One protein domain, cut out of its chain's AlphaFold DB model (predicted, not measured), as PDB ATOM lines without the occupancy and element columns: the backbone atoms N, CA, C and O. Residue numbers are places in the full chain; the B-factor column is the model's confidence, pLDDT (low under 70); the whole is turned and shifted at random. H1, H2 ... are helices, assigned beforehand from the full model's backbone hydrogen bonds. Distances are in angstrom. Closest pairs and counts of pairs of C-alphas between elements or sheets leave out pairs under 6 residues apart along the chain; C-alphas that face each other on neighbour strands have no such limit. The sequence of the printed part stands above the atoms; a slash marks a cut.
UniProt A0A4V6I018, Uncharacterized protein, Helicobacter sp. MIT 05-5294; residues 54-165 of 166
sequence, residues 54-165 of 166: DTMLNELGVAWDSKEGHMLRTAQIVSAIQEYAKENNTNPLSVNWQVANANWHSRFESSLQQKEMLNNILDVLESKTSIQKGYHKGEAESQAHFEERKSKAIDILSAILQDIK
ATOM      1  N   ASP A  54     -12.501  37.992  16.215       80.00
ATOM      2  CA  ASP A  54     -12.650  39.253  16.941       80.00
ATOM      3  C   ASP A  54     -14.054  39.455  17.519       80.00
ATOM      4  O   ASP A  54     -14.222  40.026  18.595       80.00
ATOM      5  N   THR A  55     -15.075  38.983  16.806       81.38
ATOM      6  CA  THR A  55     -16.457  39.046  17.274       81.38
ATOM      7  C   THR A  55     -16.702  38.006  18.373       81.38
ATOM      8  O   THR A  55     -17.321  38.359  19.371       81.38
ATOM      9  N   MET A  56     -16.116  36.803  18.284       81.44
ATOM     10  CA  MET A  56     -16.152  35.807  19.372       81.44
ATOM     11  C   MET A  56     -15.522  36.358  20.662       81.44
ATOM     12  O   MET A  56     -16.054  36.175  21.754       81.44
ATOM     13  N   LEU A  57     -14.400  37.081  20.549       83.06
ATOM     14  CA  LEU A  57     -13.764  37.733  21.697       83.06
ATOM     15  C   LEU A  57     -14.644  38.838  22.292       83.06
ATOM     16  O   LEU A  57     -14.810  38.911  23.512       83.06
ATOM     17  N   ASN A  58     -15.238  39.676  21.440       83.88
ATOM     18  CA  ASN A  58     -16.128  40.748  21.880       83.88
ATOM     19  C   ASN A  58     -17.383  40.212  22.589       83.88
ATOM     20  O   ASN A  58     -17.818  40.812  23.571       83.88
ATOM     21  N   GLU A  59     -17.954  39.094  22.130       83.25
ATOM     22  CA  GLU A  59     -19.121  38.449  22.753       83.25
ATOM     23  C   GLU A  59     -18.832  37.978  24.186       83.25
ATOM     24  O   GLU A  59     -19.694  38.083  25.057       83.25
ATOM     25  N   LEU A  60     -17.594  37.564  24.466       79.25
ATOM     26  CA  LEU A  60     -17.127  37.237  25.817       79.25
ATOM     27  C   LEU A  60     -16.658  38.460  26.625       79.25
ATOM     28  O   LEU A  60     -16.118  38.315  27.723       79.25
ATOM     29  N   GLY A  61     -16.842  39.674  26.098       80.69
ATOM     30  CA  GLY A  61     -16.420  40.914  26.750       80.69
ATOM     31  C   GLY A  61     -14.902  41.111  26.786       80.69
ATOM     32  O   GLY A  61     -14.401  41.897  27.593       80.69
ATOM     33  N   VAL A  62     -14.151  40.410  25.932       85.31
ATOM     34  CA  VAL A  62     -12.691  40.508  25.867       85.31
ATOM     35  C   VAL A  62     -12.310  41.637  24.921       85.31
ATOM     36  O   VAL A  62     -12.347  41.500  23.700       85.31
ATOM     37  N   ALA A  63     -11.920  42.770  25.500       84.06
ATOM     38  CA  ALA A  63     -11.468  43.918  24.729       84.06
ATOM     39  C   ALA A  63     -10.114  43.651  24.052       84.06
ATOM     40  O   ALA A  63      -9.236  42.978  24.600       84.06
ATOM     41  N   TRP A  64      -9.914  44.245  22.881       76.06
ATOM     42  CA  TRP A  64      -8.688  44.113  22.090       76.06
ATOM     43  C   TRP A  64      -7.421  44.611  22.788       76.06
ATOM     44  O   TRP A  64      -6.337  44.085  22.541       76.06
ATOM     45  N   ASP A  65      -7.557  45.640  23.617       81.19
ATOM     46  CA  ASP A  65      -6.488  46.276  24.388       81.19
ATOM     47  C   ASP A  65      -6.315  45.663  25.788       81.19
ATOM     48  O   ASP A  65      -5.432  46.059  26.555       81.19
ATOM     49  N   SER A  66      -7.132  44.659  26.128       88.25
ATOM     50  CA  SER A  66      -6.943  43.876  27.345       88.25
ATOM     51  C   SER A  66      -5.688  43.006  27.249       88.25
ATOM     52  O   SER A  66      -5.207  42.641  26.172       88.25
ATOM     53  N   LYS A  67      -5.142  42.633  28.408       87.31
ATOM     54  CA  LYS A  67      -3.945  41.785  28.487       87.31
ATOM     55  C   LYS A  67      -4.191  40.412  27.852       87.31
ATOM     56  O   LYS A  67      -3.303  39.855  27.206       87.31
ATOM     57  N   GLU A  68      -5.388  39.887  28.063       88.69
ATOM     58  CA  GLU A  68      -5.883  38.615  27.561       88.69
ATOM     59  C   GLU A  68      -6.133  38.695  26.049       88.69
ATOM     60  O   GLU A  68      -5.645  37.843  25.308       88.69
ATOM     61  N   GLY A  69      -6.771  39.768  25.566       87.50
ATOM     62  CA  GLY A  69      -6.980  40.022  24.136       87.50
ATOM     63  C   GLY A  69      -5.667  40.128  23.357       87.50
ATOM     64  O   GLY A  69      -5.490  39.479  22.324       87.50
ATOM     65  N   HIS A  70      -4.679  40.850  23.898       88.25
ATOM     66  CA  HIS A  70      -3.332  40.894  23.326       88.25
ATOM     67  C   HIS A  70      -2.658  39.516  23.281       88.25
ATOM     68  O   HIS A  70      -1.967  39.202  22.307       88.25
ATOM     69  N   MET A  71      -2.846  38.687  24.314       91.69
ATOM     70  CA  MET A  71      -2.304  37.327  24.349       91.69
ATOM     71  C   MET A  71      -2.936  36.448  23.267       91.69
ATOM     72  O   MET A  71      -2.215  35.814  22.499       91.69
ATOM     73  N   LEU A  72      -4.265  36.462  23.171       91.94
ATOM     74  CA  LEU A  72      -5.027  35.685  22.195       91.94
ATOM     75  C   LEU A  72      -4.658  36.068  20.762       91.94
ATOM     76  O   LEU A  72      -4.369  35.197  19.946       91.94
ATOM     77  N   ARG A  73      -4.539  37.367  20.475       89.06
ATOM     78  CA  ARG A  73      -4.083  37.846  19.164       89.06
ATOM     79  C   ARG A  73      -2.636  37.455  18.864       89.06
ATOM     80  O   ARG A  73      -2.301  37.136  17.727       89.06
ATOM     81  N   THR A  74      -1.763  37.477  19.870       91.56
ATOM     82  CA  THR A  74      -0.377  37.017  19.695       91.56
ATOM     83  C   THR A  74      -0.360  35.537  19.325       91.56
ATOM     84  O   THR A  74       0.307  35.160  18.366       91.56
ATOM     85  N   ALA A  75      -1.136  34.711  20.030       93.31
ATOM     86  CA  ALA A  75      -1.263  33.291  19.733       93.31
ATOM     87  C   ALA A  75      -1.833  33.038  18.331       93.31
ATOM     88  O   ALA A  75      -1.307  32.211  17.589       93.31
ATOM     89  N   GLN A  76      -2.837  33.815  17.930       92.00
ATOM     90  CA  GLN A  76      -3.412  33.795  16.588       92.00
ATOM     91  C   GLN A  76      -2.370  34.075  15.498       92.00
ATOM     92  O   GLN A  76      -2.219  33.295  14.559       92.00
ATOM     93  N   ILE A  77      -1.603  35.159  15.638       92.00
ATOM     94  CA  ILE A  77      -0.570  35.533  14.664       92.00
ATOM     95  C   ILE A  77       0.530  34.469  14.605       92.00
ATOM     96  O   ILE A  77       0.983  34.111  13.520       92.00
ATOM     97  N   VAL A  78       0.955  33.946  15.758       93.94
ATOM     98  CA  VAL A  78       1.956  32.874  15.817       93.94
ATOM     99  C   VAL A  78       1.435  31.605  15.138       93.94
ATOM    100  O   VAL A  78       2.184  31.003  14.372       93.94
ATOM    101  N   SER A  79       0.163  31.249  15.332       93.94
ATOM    102  CA  SER A  79      -0.482  30.115  14.647       93.94
ATOM    103  C   SER A  79      -0.463  30.309  13.131       93.94
ATOM    104  O   SER A  79       0.039  29.456  12.402       93.94
ATOM    105  N   ALA A  80      -0.894  31.483  12.657       92.25
ATOM    106  CA  ALA A  80      -0.890  31.825  11.237       92.25
ATOM    107  C   ALA A  80       0.520  31.761  10.623       92.25
ATOM    108  O   ALA A  80       0.702  31.237   9.524       92.25
ATOM    109  N   ILE A  81       1.537  32.263  11.334       93.94
ATOM    110  CA  ILE A  81       2.940  32.191  10.902       93.94
ATOM    111  C   ILE A  81       3.414  30.738  10.815       93.94
ATOM    112  O   ILE A  81       4.054  30.372   9.830       93.94
ATOM    113  N   GLN A  82       3.131  29.921  11.832       93.81
ATOM    114  CA  GLN A  82       3.560  28.523  11.887       93.81
ATOM    115  C   GLN A  82       2.915  27.688  10.776       93.81
ATOM    116  O   GLN A  82       3.613  26.923  10.108       93.81
ATOM    117  N   GLU A  83       1.618  27.870  10.530       92.75
ATOM    118  CA  GLU A  83       0.920  27.217   9.421       92.75
ATOM    119  C   GLU A  83       1.468  27.660   8.068       92.75
ATOM    120  O   GLU A  83       1.847  26.818   7.254       92.75
ATOM    121  N   TYR A  84       1.592  28.970   7.842       93.00
ATOM    122  CA  TYR A  84       2.122  29.492   6.585       93.00
ATOM    123  C   TYR A  84       3.541  28.974   6.322       93.00
ATOM    124  O   TYR A  84       3.868  28.573   5.204       93.00
ATOM    125  N   ALA A  85       4.382  28.953   7.359       93.62
ATOM    126  CA  ALA A  85       5.733  28.414   7.295       93.62
ATOM    127  C   ALA A  85       5.744  26.936   6.895       93.62
ATOM    128  O   ALA A  85       6.505  26.545   6.009       93.62
ATOM    129  N   LYS A  86       4.873  26.132   7.512       93.31
ATOM    130  CA  LYS A  86       4.723  24.703   7.227       93.31
ATOM    131  C   LYS A  86       4.272  24.454   5.787       93.31
ATOM    132  O   LYS A  86       4.838  23.601   5.114       93.31
ATOM    133  N   GLU A  87       3.288  25.204   5.305       92.12
ATOM    134  CA  GLU A  87       2.710  25.028   3.965       92.12
ATOM    135  C   GLU A  87       3.649  25.446   2.844       92.12
ATOM    136  O   GLU A  87       3.701  24.805   1.798       92.12
ATOM    137  N   ASN A  88       4.415  26.508   3.077       92.62
ATOM    138  CA  ASN A  88       5.331  27.066   2.089       92.62
ATOM    139  C   ASN A  88       6.772  26.578   2.290       92.62
ATOM    140  O   ASN A  88       7.683  27.082   1.634       92.62
ATOM    141  N   ASN A  89       6.983  25.618   3.199       94.62
ATOM    142  CA  ASN A  89       8.286  25.066   3.563       94.62
ATOM    143  C   ASN A  89       9.348  26.156   3.813       94.62
ATOM    144  O   ASN A  89      10.458  26.114   3.279       94.62
ATOM    145  N   THR A  90       8.978  27.171   4.596       94.81
ATOM    146  CA  THR A  90       9.829  28.323   4.911       94.81
ATOM    147  C   THR A  90      10.079  28.442   6.412       94.81
ATOM    148  O   THR A  90       9.393  27.834   7.232       94.81
ATOM    149  N   ASN A  91      11.082  29.227   6.801       93.00
ATOM    150  CA  ASN A  91      11.375  29.479   8.206       93.00
ATOM    151  C   ASN A  91      10.303  30.418   8.803       93.00
ATOM    152  O   ASN A  91      10.125  31.513   8.257       93.00
ATOM    153  N   PRO A  92       9.656  30.071   9.937       92.25
ATOM    154  CA  PRO A  92       8.692  30.938  10.624       92.25
ATOM    155  C   PRO A  92       9.183  32.372  10.864       92.25
ATOM    156  O   PRO A  92       8.409  33.316  10.756       92.25
ATOM    157  N   LEU A  93      10.481  32.560  11.121       90.50
ATOM    158  CA  LEU A  93      11.080  33.881  11.364       90.50
ATOM    159  C   LEU A  93      11.186  34.757  10.106       90.50
ATOM    160  O   LEU A  93      11.429  35.955  10.214       90.50
ATOM    161  N   SER A  94      11.033  34.167   8.920       92.31
ATOM    162  CA  SER A  94      11.071  34.870   7.630       92.31
ATOM    163  C   SER A  94       9.682  35.170   7.061       92.31
ATOM    164  O   SER A  94       9.563  35.821   6.023       92.31
ATOM    165  N   VAL A  95       8.626  34.693   7.724       93.75
ATOM    166  CA  VAL A  95       7.249  34.858   7.263       93.75
ATOM    167  C   VAL A  95       6.796  36.301   7.455       93.75
ATOM    168  O   VAL A  95       6.916  36.878   8.536       93.75
ATOM    169  N   ASN A  96       6.198  36.881   6.412       93.25
ATOM    170  CA  ASN A  96       5.452  38.124   6.557       93.25
ATOM    171  C   ASN A  96       4.156  37.837   7.330       93.25
ATOM    172  O   ASN A  96       3.209  37.262   6.789       93.25
ATOM    173  N   TRP A  97       4.118  38.260   8.593       90.75
ATOM    174  CA  TRP A  97       2.992  38.006   9.489       90.75
ATOM    175  C   TRP A  97       1.669  38.596   8.984       90.75
ATOM    176  O   TRP A  97       0.620  38.019   9.248       90.75
ATOM    177  N   GLN A  98       1.691  39.710   8.241       89.81
ATOM    178  CA  GLN A  98       0.473  40.329   7.707       89.81
ATOM    179  C   GLN A  98      -0.148  39.442   6.630       89.81
ATOM    180  O   GLN A  98      -1.354  39.214   6.644       89.81
ATOM    181  N   VAL A  99       0.689  38.911   5.734       88.88
ATOM    182  CA  VAL A  99       0.261  37.991   4.670       88.88
ATOM    183  C   VAL A  99      -0.229  36.679   5.273       88.88
ATOM    184  O   VAL A  99      -1.315  36.224   4.927       88.88
ATOM    185  N   ALA A 100       0.533  36.104   6.208       89.38
ATOM    186  CA  ALA A 100       0.137  34.882   6.898       89.38
ATOM    187  C   ALA A 100      -1.212  35.059   7.605       89.38
ATOM    188  O   ALA A 100      -2.124  34.273   7.380       89.38
ATOM    189  N   ASN A 101      -1.375  36.132   8.383       87.31
ATOM    190  CA  ASN A 101      -2.608  36.400   9.117       87.31
ATOM    191  C   ASN A 101      -3.805  36.657   8.186       87.31
ATOM    192  O   ASN A 101      -4.891  36.147   8.446       87.31
ATOM    193  N   ALA A 102      -3.626  37.413   7.098       84.25
ATOM    194  CA  ALA A 102      -4.694  37.665   6.129       84.25
ATOM    195  C   ALA A 102      -5.152  36.374   5.436       84.25
ATOM    196  O   ALA A 102      -6.350  36.109   5.355       84.25
ATOM    197  N   ASN A 103      -4.200  35.543   5.001       81.31
ATOM    198  CA  ASN A 103      -4.508  34.251   4.394       81.31
ATOM    199  C   ASN A 103      -5.210  33.329   5.389       81.31
ATOM    200  O   ASN A 103      -6.180  32.678   5.027       81.31
ATOM    201  N   TRP A 104      -4.764  33.312   6.644       81.50
ATOM    202  CA  TRP A 104      -5.302  32.447   7.687       81.50
ATOM    203  C   TRP A 104      -6.789  32.713   7.964       81.50
ATOM    204  O   TRP A 104      -7.576  31.774   7.995       81.50
ATOM    205  N   HIS A 105      -7.221  33.980   8.028       74.44
ATOM    206  CA  HIS A 105      -8.639  34.331   8.224       74.44
ATOM    207  C   HIS A 105      -9.564  33.804   7.119       74.44
ATOM    208  O   HIS A 105     -10.716  33.477   7.390       74.44
ATOM    209  N   SER A 106      -9.069  33.703   5.882       72.62
ATOM    210  CA  SER A 106      -9.863  33.238   4.736       72.62
ATOM    211  C   SER A 106     -10.159  31.732   4.742       72.62
ATOM    212  O   SER A 106     -10.923  31.257   3.913       72.62
ATOM    213  N   ARG A 107      -9.562  30.963   5.664       71.25
ATOM    214  CA  ARG A 107      -9.634  29.489   5.672       71.25
ATOM    215  C   ARG A 107     -10.753  28.927   6.540       71.25
ATOM    216  O   ARG A 107     -11.022  27.730   6.477       71.25
ATOM    217  N   PHE A 108     -11.376  29.766   7.362       73.56
ATOM    218  CA  PHE A 108     -12.292  29.330   8.412       73.56
ATOM    219  C   PHE A 108     -13.734  29.738   8.103       73.56
ATOM    220  O   PHE A 108     -14.359  30.505   8.834       73.56
ATOM    221  N   GLU A 109     -14.253  29.204   6.996       73.06
ATOM    222  CA  GLU A 109     -15.597  29.489   6.469       73.06
ATOM    223  C   GLU A 109     -16.670  28.510   6.975       73.06
ATOM    224  O   GLU A 109     -17.830  28.590   6.581       73.06
ATOM    225  N   SER A 110     -16.319  27.573   7.857       76.69
ATOM    226  CA  SER A 110     -17.259  26.631   8.479       76.69
ATOM    227  C   SER A 110     -17.013  26.492   9.979       76.69
ATOM    228  O   SER A 110     -15.905  26.724  10.459       76.69
ATOM    229  N   SER A 111     -18.024  26.049  10.731       75.62
ATOM    230  CA  SER A 111     -17.902  25.812  12.179       75.62
ATOM    231  C   SER A 111     -16.817  24.786  12.531       75.62
ATOM    232  O   SER A 111     -16.128  24.933  13.539       75.62
ATOM    233  N   LEU A 112     -16.625  23.758  11.697       80.75
ATOM    234  CA  LEU A 112     -15.556  22.771  11.873       80.75
ATOM    235  C   LEU A 112     -14.174  23.419  11.737       80.75
ATOM    236  O   LEU A 112     -13.311  23.216  12.586       80.75
ATOM    237  N   GLN A 113     -13.994  24.234  10.701       83.56
ATOM    238  CA  GLN A 113     -12.758  24.974  10.475       83.56
ATOM    239  C   GLN A 113     -12.533  26.015  11.585       83.56
ATOM    240  O   GLN A 113     -11.421  26.163  12.070       83.56
ATOM    241  N   GLN A 114     -13.576  26.680  12.084       80.88
ATOM    242  CA  GLN A 114     -13.455  27.572  13.244       80.88
ATOM    243  C   GLN A 114     -13.003  26.831  14.511       80.88
ATOM    244  O   GLN A 114     -12.189  27.356  15.263       80.88
ATOM    245  N   LYS A 115     -13.459  25.594  14.747       85.56
ATOM    246  CA  LYS A 115     -12.920  24.769  15.845       85.56
ATOM    247  C   LYS A 115     -11.440  24.463  15.645       85.56
ATOM    248  O   LYS A 115     -10.680  24.542  16.603       85.56
ATOM    249  N   GLU A 116     -11.035  24.125  14.425       87.88
ATOM    250  CA  GLU A 116      -9.625  23.906  14.082       87.88
ATOM    251  C   GLU A 116      -8.787  25.163  14.347       87.88
ATOM    252  O   GLU A 116      -7.787  25.087  15.053       87.88
ATOM    253  N   MET A 117      -9.257  26.330  13.899       88.38
ATOM    254  CA  MET A 117      -8.645  27.630  14.177       88.38
ATOM    255  C   MET A 117      -8.397  27.829  15.674       88.38
ATOM    256  O   MET A 117      -7.283  28.139  16.089       88.38
ATOM    257  N   LEU A 118      -9.435  27.647  16.495       89.69
ATOM    258  CA  LEU A 118      -9.354  27.854  17.939       89.69
ATOM    259  C   LEU A 118      -8.428  26.833  18.611       89.69
ATOM    260  O   LEU A 118      -7.682  27.206  19.510       89.69
ATOM    261  N   ASN A 119      -8.415  25.579  18.155       91.69
ATOM    262  CA  ASN A 119      -7.465  24.579  18.647       91.69
ATOM    263  C   ASN A 119      -6.017  24.955  18.301       91.69
ATOM    264  O   ASN A 119      -5.150  24.842  19.159       91.69
ATOM    265  N   ASN A 120      -5.750  25.485  17.105       92.12
ATOM    266  CA  ASN A 120      -4.397  25.909  16.725       92.12
ATOM    267  C   ASN A 120      -3.906  27.071  17.610       92.12
ATOM    268  O   ASN A 120      -2.762  27.071  18.070       92.12
ATOM    269  N   ILE A 121      -4.791  28.029  17.921       93.06
ATOM    270  CA  ILE A 121      -4.493  29.103  18.884       93.06
ATOM    271  C   ILE A 121      -4.212  28.512  20.272       93.06
ATOM    272  O   ILE A 121      -3.278  28.953  20.948       93.06
ATOM    273  N   LEU A 122      -4.998  27.518  20.694       94.31
ATOM    274  CA  LEU A 122      -4.841  26.864  21.988       94.31
ATOM    275  C   LEU A 122      -3.496  26.137  22.086       94.31
ATOM    276  O   LEU A 122      -2.784  26.347  23.061       94.31
ATOM    277  N   ASP A 123      -3.090  25.395  21.057       94.69
ATOM    278  CA  ASP A 123      -1.792  24.711  20.999       94.69
ATOM    279  C   ASP A 123      -0.621  25.699  21.141       94.69
ATOM    280  O   ASP A 123       0.371  25.448  21.840       94.69
ATOM    281  N   VAL A 124      -0.735  26.869  20.505       95.19
ATOM    282  CA  VAL A 124       0.256  27.942  20.634       95.19
ATOM    283  C   VAL A 124       0.286  28.513  22.047       95.19
ATOM    284  O   VAL A 124       1.377  28.791  22.558       95.19
ATOM    285  N   LEU A 125      -0.875  28.686  22.680       93.94
ATOM    286  CA  LEU A 125      -0.936  29.082  24.078       93.94
ATOM    287  C   LEU A 125      -0.319  27.989  24.947       93.94
ATOM    288  O   LEU A 125       0.627  28.274  25.652       93.94
ATOM    289  N   GLU A 126      -0.736  26.734  24.883       93.75
ATOM    290  CA  GLU A 126      -0.221  25.666  25.752       93.75
ATOM    291  C   GLU A 126       1.285  25.408  25.586       93.75
ATOM    292  O   GLU A 126       1.975  25.033  26.543       93.75
ATOM    293  N   SER A 127       1.840  25.701  24.408       92.88
ATOM    294  CA  SER A 127       3.278  25.641  24.165       92.88
ATOM    295  C   SER A 127       4.083  26.469  25.171       92.88
ATOM    296  O   SER A 127       3.800  27.629  25.485       92.88
ATOM    297  N   LYS A 128       5.174  25.876  25.659       87.75
ATOM    298  CA  LYS A 128       6.098  26.525  26.601       87.75
ATOM    299  C   LYS A 128       6.980  27.587  25.945       87.75
ATOM    300  O   LYS A 128       7.563  28.397  26.656       87.75
ATOM    301  N   THR A 129       7.122  27.558  24.620       88.06
ATOM    302  CA  THR A 129       8.140  28.340  23.898       88.06
ATOM    303  C   THR A 129       7.586  29.182  22.753       88.06
ATOM    304  O   THR A 129       8.312  30.038  22.251       88.06
ATOM    305  N   SER A 130       6.329  28.978  22.343       89.38
ATOM    306  CA  SER A 130       5.746  29.692  21.197       89.38
ATOM    307  C   SER A 130       5.518  31.182  21.467       89.38
ATOM    308  O   SER A 130       5.596  31.986  20.542       89.38
ATOM    309  N   ILE A 131       5.266  31.559  22.723       90.31
ATOM    310  CA  ILE A 131       5.077  32.950  23.147       90.31
ATOM    311  C   ILE A 131       6.051  33.261  24.279       90.31
ATOM    312  O   ILE A 131       6.231  32.466  25.201       90.31
ATOM    313  N   GLN A 132       6.669  34.437  24.210       87.75
ATOM    314  CA  GLN A 132       7.618  34.914  25.209       87.75
ATOM    315  C   GLN A 132       7.004  36.000  26.096       87.75
ATOM    316  O   GLN A 132       6.004  36.637  25.754       87.75
ATOM    317  N   LYS A 133       7.648  36.218  27.242       89.56
ATOM    318  CA  LYS A 133       7.334  37.317  28.155       89.56
ATOM    319  C   LYS A 133       7.556  38.660  27.474       89.56
ATOM    320  O   LYS A 133       8.524  38.834  26.737       89.56
ATOM    321  N   GLY A 134       6.660  39.596  27.754       86.19
ATOM    322  CA  GLY A 134       6.755  40.961  27.255       86.19
ATOM    323  C   GLY A 134       7.196  41.939  28.336       86.19
ATOM    324  O   GLY A 134       7.970  41.619  29.240       86.19
ATOM    325  N   TYR A 135       6.640  43.142  28.247       85.19
ATOM    326  CA  TYR A 135       6.735  44.162  29.281       85.19
ATOM    327  C   TYR A 135       5.387  44.323  29.978       85.19
ATOM    328  O   TYR A 135       4.333  44.299  29.341       85.19
ATOM    329  N   HIS A 136       5.417  44.536  31.289       82.62
ATOM    330  CA  HIS A 136       4.252  44.889  32.081       82.62
ATOM    331  C   HIS A 136       4.576  46.106  32.949       82.62
ATOM    332  O   HIS A 136       5.532  46.088  33.715       82.62
ATOM    333  N   LYS A 137       3.781  47.180  32.824       86.38
ATOM    334  CA  LYS A 137       3.973  48.448  33.561       86.38
ATOM    335  C   LYS A 137       5.368  49.077  33.385       86.38
ATOM    336  O   LYS A 137       5.893  49.688  34.304       86.38
ATOM    337  N   GLY A 138       5.951  48.944  32.193       87.88
ATOM    338  CA  GLY A 138       7.270  49.504  31.872       87.88
ATOM    339  C   GLY A 138       8.456  48.654  32.336       87.88
ATOM    340  O   GLY A 138       9.592  48.994  32.028       87.88
ATOM    341  N   GLU A 139       8.205  47.529  33.006       88.75
ATOM    342  CA  GLU A 139       9.229  46.586  33.453       88.75
ATOM    343  C   GLU A 139       9.101  45.253  32.715       88.75
ATOM    344  O   GLU A 139       8.059  44.947  32.127       88.75
ATOM    345  N   ALA A 140      10.168  44.450  32.726       90.75
ATOM    346  CA  ALA A 140      10.110  43.094  32.198       90.75
ATOM    347  C   ALA A 140       9.030  42.294  32.946       90.75
ATOM    348  O   ALA A 140       8.981  42.288  34.177       90.75
ATOM    349  N   GLU A 141       8.152  41.626  32.202       92.31
ATOM    350  CA  GLU A 141       7.044  40.871  32.781       92.31
ATOM    351  C   GLU A 141       7.562  39.745  33.698       92.31
ATOM    352  O   GLU A 141       8.455  38.972  33.335       92.31
ATOM    353  N   SER A 142       6.993  39.637  34.903       93.38
ATOM    354  CA  SER A 142       7.331  38.556  35.832       93.38
ATOM    355  C   SER A 142       6.768  37.218  35.343       93.38
ATOM    356  O   SER A 142       5.761  37.175  34.637       93.38
ATOM    357  N   GLN A 143       7.384  36.099  35.748       93.38
ATOM    358  CA  GLN A 143       6.880  34.775  35.362       93.38
ATOM    359  C   GLN A 143       5.440  34.561  35.841       93.38
ATOM    360  O   GLN A 143       4.607  34.111  35.069       93.38
ATOM    361  N   ALA A 144       5.141  34.931  37.090       93.12
ATOM    362  CA  ALA A 144       3.808  34.766  37.659       93.12
ATOM    363  C   ALA A 144       2.744  35.538  36.864       93.12
ATOM    364  O   ALA A 144       1.695  34.985  36.553       93.12
ATOM    365  N   HIS A 145       3.036  36.785  36.477       92.88
ATOM    366  CA  HIS A 145       2.107  37.587  35.683       92.88
ATOM    367  C   HIS A 145       1.917  37.022  34.267       92.88
ATOM    368  O   HIS A 145       0.800  37.004  33.754       92.88
ATOM    369  N   PHE A 146       2.996  36.544  33.639       93.25
ATOM    370  CA  PHE A 146       2.920  35.905  32.326       93.25
ATOM    371  C   PHE A 146       2.029  34.660  32.353       93.25
ATOM    372  O   PHE A 146       1.127  34.550  31.525       93.25
ATOM    373  N   GLU A 147       2.242  33.759  33.316       93.75
ATOM    374  CA  GLU A 147       1.433  32.542  33.454       93.75
ATOM    375  C   GLU A 147      -0.029  32.862  33.786       93.75
ATOM    376  O   GLU A 147      -0.926  32.243  33.224       93.75
ATOM    377  N   GLU A 148      -0.298  33.865  34.630       93.50
ATOM    378  CA  GLU A 148      -1.668  34.306  34.923       93.50
ATOM    379  C   GLU A 148      -2.385  34.785  33.651       93.50
ATOM    380  O   GLU A 148      -3.493  34.344  33.344       93.50
ATOM    381  N   ARG A 149      -1.735  35.662  32.878       91.88
ATOM    382  CA  ARG A 149      -2.274  36.190  31.616       91.88
ATOM    383  C   ARG A 149      -2.500  35.081  30.590       91.88
ATOM    384  O   ARG A 149      -3.493  35.095  29.866       91.88
ATOM    385  N   LYS A 150      -1.575  34.126  30.528       94.19
ATOM    386  CA  LYS A 150      -1.632  32.961  29.649       94.19
ATOM    387  C   LYS A 150      -2.778  32.017  30.020       94.19
ATOM    388  O   LYS A 150      -3.543  31.635  29.143       94.19
ATOM    389  N   SER A 151      -2.927  31.704  31.306       94.38
ATOM    390  CA  SER A 151      -4.014  30.866  31.826       94.38
ATOM    391  C   SER A 151      -5.374  31.482  31.524       94.38
ATOM    392  O   SER A 151      -6.237  30.810  30.980       94.38
ATOM    393  N   LYS A 152      -5.544  32.788  31.770       93.62
ATOM    394  CA  LYS A 152      -6.797  33.488  31.455       93.62
ATOM    395  C   LYS A 152      -7.143  33.439  29.966       93.62
ATOM    396  O   LYS A 152      -8.301  33.246  29.616       93.62
ATOM    397  N   ALA A 153      -6.150  33.597  29.087       92.88
ATOM    398  CA  ALA A 153      -6.355  33.459  27.646       92.88
ATOM    399  C   ALA A 153      -6.810  32.039  27.265       92.88
ATOM    400  O   ALA A 153      -7.727  31.889  26.462       92.88
ATOM    401  N   ILE A 154      -6.212  31.008  27.870       94.06
ATOM    402  CA  ILE A 154      -6.617  29.606  27.685       94.06
ATOM    403  C   ILE A 154      -8.056  29.379  28.160       94.06
ATOM    404  O   ILE A 154      -8.835  28.754  27.440       94.06
ATOM    405  N   ASP A 155      -8.430  29.912  29.324       94.25
ATOM    406  CA  ASP A 155      -9.780  29.772  29.882       94.25
ATOM    407  C   ASP A 155     -10.836  30.399  28.957       94.25
ATOM    408  O   ASP A 155     -11.846  29.766  28.645       94.25
ATOM    409  N   ILE A 156     -10.571  31.612  28.454       90.88
ATOM    410  CA  ILE A 156     -11.427  32.300  27.476       90.88
ATOM    411  C   ILE A 156     -11.590  31.447  26.217       90.88
ATOM    412  O   ILE A 156     -12.707  31.192  25.776       90.88
ATOM    413  N   LEU A 157     -10.481  30.985  25.637       90.12
ATOM    414  CA  LEU A 157     -10.509  30.228  24.388       90.12
ATOM    415  C   LEU A 157     -11.219  28.877  24.551       90.12
ATOM    416  O   LEU A 157     -11.956  28.442  23.664       90.12
ATOM    417  N   SER A 158     -11.042  28.243  25.709       90.62
ATOM    418  CA  SER A 158     -11.726  27.004  26.075       90.62
ATOM    419  C   SER A 158     -13.235  27.203  26.207       90.62
ATOM    420  O   SER A 158     -13.988  26.325  25.789       90.62
ATOM    421  N   ALA A 159     -13.688  28.348  26.732       88.00
ATOM    422  CA  ALA A 159     -15.108  28.695  26.784       88.00
ATOM    423  C   ALA A 159     -15.703  28.834  25.372       88.00
ATOM    424  O   ALA A 159     -16.696  28.177  25.069       88.00
ATOM    425  N   ILE A 160     -15.028  29.559  24.467       84.88
ATOM    426  CA  ILE A 160     -15.455  29.675  23.057       84.88
ATOM    427  C   ILE A 160     -15.568  28.285  22.414       84.88
ATOM    428  O   ILE A 160     -16.561  27.959  21.769       84.88
ATOM    429  N   LEU A 161     -14.562  27.428  22.606       85.31
ATOM    430  CA  LEU A 161     -14.562  26.068  22.062       85.31
ATOM    431  C   LEU A 161     -15.712  25.198  22.592       85.31
ATOM    432  O   LEU A 161     -16.168  24.300  21.876       85.31
ATOM    433  N   GLN A 162     -16.160  25.418  23.830       83.62
ATOM    434  CA  GLN A 162     -17.321  24.730  24.398       83.62
ATOM    435  C   GLN A 162     -18.630  25.233  23.787       83.62
ATOM    436  O   GLN A 162     -19.471  24.405  23.442       83.62
ATOM    437  N   ASP A 163     -18.767  26.538  23.562       78.81
ATOM    438  CA  ASP A 163     -19.985  27.123  22.992       78.81
ATOM    439  C   ASP A 163     -20.227  26.675  21.540       78.81
ATOM    440  O   ASP A 163     -21.364  26.431  21.146       78.81
ATOM    441  N   ILE A 164     -19.169  26.434  20.755       70.38
ATOM    442  CA  ILE A 164     -19.290  25.910  19.377       70.38
ATOM    443  C   ILE A 164     -19.575  24.384  19.370       70.38
ATOM    444  O   ILE A 164     -19.806  23.780  18.319       70.38
ATOM    445  N   LYS A 165     -19.521  23.680  20.514       54.34
ATOM    446  CA  LYS A 165     -19.895  22.248  20.592       54.34
ATOM    447  C   LYS A 165     -21.410  22.011  20.700       54.34
ATOM    448  O   LYS A 165     -21.793  20.849  20.555       54.34
TER     449      LYS A 165
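AT A GLANCE: This is residues 54 to 165 of the 166 residues of an uncharacterized protein of Helicobacter sp. MIT 05-5294 (UniProt A0A4V6I018). Two helices, H4 and H5, fold back on each other as a hairpin, nearly side by side, and H2 crosses both of them about perpendicular, with H3 set across H2 in turn. The short H1 lies close to H2 and H5 without clearly touching either, and a long loop, residues 127 to 142, joins H4 to H5. The printed part has 112 residues with five named helices, H1 to H5 in that order along the chain, and no named strand; the class is all helix. The whole is compact, with a radius of gyration of the C-alphas of 14.2 A, and spans 37 by 35 by 22 A.

IN THESE COORDINATES: Find C-alpha 54 at (-12.650, 39.253, 16.941); there H1 begins, residues 54 to 59. Go on to C-alpha 67 at (-3.945, 41.785, 28.487), where H2 begins, residues 67 to 87, 30.4 A from first to last C-alpha. H3 is residues 97 to 105, 12.3 A long, and H4 is residues 111 to 126, 22.3 A long. H5, residues 143 to 163, runs 30.5 A and ends at C-alpha 163, at (-19.985, 27.123, 22.992).

HOW THE PARTS SIT: Begin at the hub, H2, which touches H3, H4 and H5. With residues 76 to 84 alone it touches H3, about perpendicular at 90 degrees; the closest C-alphas, of Ala 80 and Asn 101, are 5.3 A apart. Residues 72 to 79 of H2 touch residues 120 to 125 of H4, about perpendicular at 75 degrees, with the C-alphas of Gln 76 and Ile 121 closest at 5.3 A. Residues 67 to 72 of H2 touch residues 149 to 153 of H5, also at 75 degrees, with the C-alphas of Glu 68 and Ala 153 closest at 5.2 A. H4 and H5 are a helical hairpin and touch at a shallow tilt of 15 degrees, opposite ways; their closest C-alphas, of Lys 115 and Leu 161, are 6.6 A apart. H1 is close to H5 but not clearly touching it, the C-alphas of Met 56 and Ile 160 being closest at 7.2 A. H3 is apart from H1, H4 and H5. In H1, H2, H3, H4 and H5, every O i to N i+4 pair is within hydrogen-bond range.

THE WHOLE: Look for the two C-alphas farthest apart, those of Ser 110 and Glu 139, at 41.5 A. The printed part has no cut. The link from H4 to H5 is long, with 16 residues; in it residues 135 to 136 pair with residues 139 to 140, antiparallel. The link from H3 to H4 is tight. The mean pLDDT of the printed part is 87.8, and residue 165 is under 70.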